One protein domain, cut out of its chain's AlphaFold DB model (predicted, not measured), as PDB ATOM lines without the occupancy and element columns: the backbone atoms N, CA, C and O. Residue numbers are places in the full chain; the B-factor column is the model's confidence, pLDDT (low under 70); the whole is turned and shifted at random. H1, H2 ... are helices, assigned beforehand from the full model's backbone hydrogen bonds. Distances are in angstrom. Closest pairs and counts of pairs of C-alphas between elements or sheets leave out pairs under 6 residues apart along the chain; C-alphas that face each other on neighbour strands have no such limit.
ATOM      1  N   THR A  10     192.640 243.561 229.543       74.44
ATOM      2  CA  THR A  10     192.951 243.172 228.152       74.44
ATOM      3  C   THR A  10     192.130 241.991 227.616       74.44
ATOM      4  O   THR A  10     191.735 242.079 226.450       74.44
ATOM      5  N   PRO A  11     191.722 240.982 228.417       77.62
ATOM      6  CA  PRO A  11     190.849 239.920 227.915       77.62
ATOM      7  C   PRO A  11     189.467 240.446 227.502       77.62
ATOM      8  O   PRO A  11     188.939 240.059 226.466       77.62
ATOM      9  N   ILE A  12     188.921 241.407 228.257       83.69
ATOM     10  CA  ILE A  12     187.631 242.049 227.951       83.69
ATOM     11  C   ILE A  12     187.734 242.871 226.659       83.69
ATOM     12  O   ILE A  12     186.793 242.921 225.869       83.69
ATOM     13  N   LEU A  13     188.885 243.508 226.422       82.50
ATOM     14  CA  LEU A  13     189.146 244.213 225.168       82.50
ATOM     15  C   LEU A  13     189.198 243.245 223.977       82.50
ATOM     16  O   LEU A  13     188.694 243.587 222.912       82.50
ATOM     17  N   ALA A  14     189.779 242.054 224.148       84.00
ATOM     18  CA  ALA A  14     189.801 241.028 223.108       84.00
ATOM     19  C   ALA A  14     188.381 240.610 222.702       84.00
ATOM     20  O   ALA A  14     188.067 240.580 221.515       84.00
ATOM     21  N   ASP A  15     187.518 240.348 223.683       85.38
ATOM     22  CA  ASP A  15     186.127 239.958 223.435       85.38
ATOM     23  C   ASP A  15     185.347 241.084 222.746       85.38
ATOM     24  O   ASP A  15     184.685 240.852 221.737       85.38
ATOM     25  N   ALA A  16     185.515 242.330 223.202       88.25
ATOM     26  CA  ALA A  16     184.893 243.490 222.564       88.25
ATOM     27  C   ALA A  16     185.361 243.700 221.111       88.25
ATOM     28  O   ALA A  16     184.580 244.134 220.264       88.25
ATOM     29  N   LEU A  17     186.630 243.408 220.807       85.38
ATOM     30  CA  LEU A  17     187.151 243.469 219.440       85.38
ATOM     31  C   LEU A  17     186.583 242.352 218.569       85.38
ATOM     32  O   LEU A  17     186.227 242.618 217.424       85.38
ATOM     33  N   GLN A  18     186.475 241.134 219.099       87.81
ATOM     34  CA  GLN A  18     185.866 240.019 218.381       87.81
ATOM     35  C   GLN A  18     184.389 240.303 218.066       87.81
ATOM     36  O   GLN A  18     183.972 240.147 216.921       87.81
ATOM     37  N   ASP A  19     183.630 240.836 219.028       89.81
ATOM     38  CA  ASP A  19     182.236 241.262 218.831       89.81
ATOM     39  C   ASP A  19     182.101 242.404 217.808       89.81
ATOM     40  O   ASP A  19     181.104 242.494 217.090       89.81
ATOM     41  N   ALA A  20     183.115 243.269 217.701       88.06
ATOM     42  CA  ALA A  20     183.182 244.322 216.688       88.06
ATOM     43  C   ALA A  20     183.564 243.807 215.280       88.06
ATOM     44  O   ALA A  20     183.618 244.605 214.342       88.06
ATOM     45  N   GLY A  21     183.818 242.502 215.118       88.19
ATOM     46  CA  GLY A  21     184.201 241.872 213.850       88.19
ATOM     47  C   GLY A  21     185.711 241.822 213.595       88.19
ATOM     48  O   GLY A  21     186.141 241.732 212.446       88.19
ATOM     49  N   CYS A  22     186.540 241.928 214.637       86.50
ATOM     50  CA  CYS A  22     187.977 241.697 214.519       86.50
ATOM     51  C   CYS A  22     188.267 240.189 214.534       86.50
ATOM     52  O   CYS A  22     188.243 239.568 215.592       86.50
ATOM     53  N   ASP A  23     188.613 239.624 213.377       85.25
ATOM     54  CA  ASP A  23     188.978 238.203 213.226       85.25
ATOM     55  C   ASP A  23     190.500 237.957 213.251       85.25
ATOM     56  O   ASP A  23     190.990 236.915 212.816       85.25
ATOM     57  N   ASN A  24     191.292 238.924 213.722       87.94
ATOM     58  CA  ASN A  24     192.742 238.765 213.786       87.94
ATOM     59  C   ASN A  24     193.139 237.919 215.009       87.94
ATOM     60  O   ASN A  24     193.283 238.439 216.119       87.94
ATOM     61  N   GLU A  25     193.321 236.616 214.792       86.25
ATOM     62  CA  GLU A  25     193.644 235.648 215.845       86.25
ATOM     63  C   GLU A  25     194.928 235.988 216.612       86.25
ATOM     64  O   GLU A  25     194.971 235.780 217.822       86.25
ATOM     65  N   ASP A  26     195.952 236.554 215.964       85.19
ATOM     66  CA  ASP A  26     197.190 236.958 216.642       85.19
ATOM     67  C   ASP A  26     196.931 238.064 217.676       85.19
ATOM     68  O   ASP A  26     197.455 238.021 218.791       85.19
ATOM     69  N   ILE A  27     196.088 239.047 217.334       84.00
ATOM     70  CA  ILE A  27     195.720 240.147 218.238       84.00
ATOM     71  C   ILE A  27     194.832 239.628 219.370       84.00
ATOM     72  O   ILE A  27     195.086 239.936 220.535       84.00
ATOM     73  N   LEU A  28     193.815 238.821 219.049       86.25
ATOM     74  CA  LEU A  28     192.895 238.261 220.042       86.25
ATOM     75  C   LEU A  28     193.622 237.345 221.033       86.25
ATOM     76  O   LEU A  28     193.431 237.474 222.241       86.25
ATOM     77  N   ASN A  29     194.494 236.462 220.544       85.75
ATOM     78  CA  ASN A  29     195.286 235.581 221.399       85.75
ATOM     79  C   ASN A  29     196.303 236.361 222.232       85.75
ATOM     80  O   ASN A  29     196.522 236.016 223.390       85.75
ATOM     81  N   HIS A  30     196.894 237.432 221.692       85.44
ATOM     82  CA  HIS A  30     197.795 238.285 222.464       85.44
ATOM     83  C   HIS A  30     197.069 239.016 223.597       85.44
ATOM     84  O   HIS A  30     197.601 239.067 224.696       85.44
ATOM     85  N   LEU A  31     195.865 239.546 223.352       82.25
ATOM     86  CA  LEU A  31     195.050 240.243 224.357       82.25
ATOM     87  C   LEU A  31     194.412 239.304 225.397       82.25
ATOM     88  O   LEU A  31     194.085 239.745 226.495       82.25
ATOM     89  N   ARG A  32     194.211 238.027 225.053       84.38
ATOM     90  CA  ARG A  32     193.736 236.983 225.981       84.38
ATOM     91  C   ARG A  32     194.868 236.286 226.738       84.38
ATOM     92  O   ARG A  32     194.606 235.621 227.737       84.38
ATOM     93  N   GLY A  33     196.096 236.376 226.241       80.00
ATOM     94  CA  GLY A  33     197.268 235.759 226.847       80.00
ATOM     95  C   GLY A  33     197.853 236.605 227.974       80.00
ATOM     96  O   GLY A  33     197.765 237.825 227.963       80.00
ATOM     97  N   ASP A  34     198.550 235.960 228.908       66.31
ATOM     98  CA  ASP A  34     199.272 236.615 230.018       66.31
ATOM     99  C   ASP A  34     200.583 237.298 229.553       66.31
ATOM    100  O   ASP A  34     201.558 237.437 230.291       66.31
ATOM    101  N   GLY A  35     200.661 237.666 228.271       67.50
ATOM    102  CA  GLY A  35     201.836 238.310 227.700       67.50
ATOM    103  C   GLY A  35     202.047 239.695 228.318       67.50
ATOM    104  O   GLY A  35     201.083 240.367 228.679       67.50
ATOM    105  N   PRO A  36     203.295 240.180 228.432       66.38
ATOM    106  CA  PRO A  36     203.553 241.492 229.005       66.38
ATOM    107  C   PRO A  36     202.973 242.591 228.105       66.38
ATOM    108  O   PRO A  36     203.589 243.022 227.129       66.38
ATOM    109  N   HIS A  37     201.785 243.080 228.452       72.44
ATOM    110  CA  HIS A  37     201.220 244.282 227.864       72.44
ATOM    111  C   HIS A  37     201.945 245.493 228.447       72.44
ATOM    112  O   HIS A  37     201.755 245.889 229.594       72.44
ATOM    113  N   VAL A  38     202.841 246.066 227.655       71.25
ATOM    114  CA  VAL A  38     203.612 247.259 228.014       71.25
ATOM    115  C   VAL A  38     203.347 248.377 227.009       71.25
ATOM    116  O   VAL A  38     202.701 248.187 225.979       71.25
ATOM    117  N   ARG A  39     203.847 249.580 227.301       63.66
ATOM    118  CA  ARG A  39     203.841 250.686 226.334       63.66
ATOM    119  C   ARG A  39     204.707 250.276 225.133       63.66
ATOM    120  O   ARG A  39     205.881 249.988 225.336       63.66
ATOM    121  N   GLY A  40     204.132 250.232 223.931       67.25
ATOM    122  CA  GLY A  40     204.759 249.611 222.753       67.25
ATOM    123  C   GLY A  40     204.282 248.179 222.467       67.25
ATOM    124  O   GLY A  40     204.923 247.450 221.713       67.25
ATOM    125  N   CYS A  41     203.201 247.727 223.116       80.50
ATOM    126  CA  CYS A  41     202.508 246.501 222.738       80.50
ATOM    127  C   CYS A  41     202.043 246.627 221.285       80.50
ATOM    128  O   CYS A  41     201.174 247.440 220.972       80.50
ATOM    129  N   TRP A  42     202.603 245.778 220.426       81.50
ATOM    130  CA  TRP A  42     202.330 245.777 218.992       81.50
ATOM    131  C   TRP A  42     200.824 245.688 218.687       81.50
ATOM    132  O   TRP A  42     200.339 246.379 217.797       81.50
ATOM    133  N   ALA A  43     200.068 244.903 219.465       79.12
ATOM    134  CA  ALA A  43     198.625 244.763 219.294       79.12
ATOM    135  C   ALA A  43     197.877 246.074 219.589       79.12
ATOM    136  O   ALA A  43     196.985 246.462 218.839       79.12
ATOM    137  N   LEU A  44     198.264 246.797 220.646       77.38
ATOM    138  CA  LEU A  44     197.667 248.095 220.975       77.38
ATOM    139  C   LEU A  44     198.103 249.195 220.005       77.38
ATOM    140  O   LEU A  44     197.291 250.053 219.673       77.38
ATOM    141  N   ASP A  45     199.347 249.173 219.527       79.44
ATOM    142  CA  ASP A  45     199.836 250.149 218.550       79.44
ATOM    143  C   ASP A  45     199.115 250.001 217.201       79.44
ATOM    144  O   ASP A  45     198.707 251.005 216.610       79.44
ATOM    145  N   LEU A  46     198.848 248.761 216.770       78.00
ATOM    146  CA  LEU A  46     198.006 248.473 215.604       78.00
ATOM    147  C   LEU A  46     196.575 248.993 215.784       78.00
ATOM    148  O   LEU A  46     196.052 249.658 214.891       78.00
ATOM    149  N   LEU A  47     195.958 248.737 216.941       75.25
ATOM    150  CA  LEU A  47     194.592 249.186 217.236       75.25
ATOM    151  C   LEU A  47     194.479 250.711 217.352       75.25
ATOM    152  O   LEU A  47     193.475 251.295 216.951       75.25
ATOM    153  N   LEU A  48     195.505 251.371 217.888       79.12
ATOM    154  CA  LEU A  48     195.550 252.825 218.043       79.12
ATOM    155  C   LEU A  48     196.061 253.548 216.786       79.12
ATOM    156  O   LEU A  48     196.168 254.777 216.803       79.12
ATOM    157  N   GLY A  49     196.397 252.817 215.716       71.25
ATOM    158  CA  GLY A  49     196.934 253.381 214.474       71.25
ATOM    159  C   GLY A  49     198.260 254.123 214.666       71.25
ATOM    160  O   GLY A  49     198.594 255.008 213.875       71.25
TER     161      GLY A  49
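This is residues 10 to 49 of the 51 residues of an uncharacterized protein of Fimbriiglobus ruber (UniProt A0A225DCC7). Two helices, H1 and H2, make a helical hairpin whose helices come closest where H1 begins and H2 ends, and from there a wide loop of residues 33 to 41 swings out and returns to a short third helix, H3, set crosswise to H2. H3 is only loosely joined to the hairpin and lies away from H1. The printed part has 40 residues, with three named helices in the order H1, H2, H3 and no named strand; its class is all helix. It is compact, with a radius of gyration of the C-alphas of 9.3 A, and its outline is rounded, spanning 25 by 23 by 15 A.

H1, residues 10 to 19, begins at C-alpha 10 at (192.951, 243.172, 228.152) and is 14.3 A long from first to last C-alpha. H2, residues 25 to 32, is 10.2 A long and ends at C-alpha 32 at (193.736, 236.983, 225.981). H3, residues 42 to 47, is 8.6 A long and ends at C-alpha 47 at (194.592, 249.186, 217.236).

H1 and H2 form a helical hairpin. They touch, and their closest C-alphas, those of Pro 11 and Arg 32, are 4.5 A apart. They run opposite ways at a steep tilt of 41 degrees. H2 and H3 only just touch, with 3 pairs of C-alphas within 8 A; the closest are those of Ile 27 and Ala 43, 5.6 A apart. Their lines are about perpendicular, at 78 degrees. H1 and H3 are apart. In H1, H2 and H3 every O i to N i+4 pair is within hydrogen-bond range.

The two C-alphas farthest apart are those of Gly 21 and Arg 39, at 24.9 A. The printed part has no cut. The link from H1 to H2 is tight, with 5 residues, and that from H2 to H3 is short, with 9. The mean pLDDT of the printed part is 80.3; residues 34 to 36 and 39 to 40 are under 70.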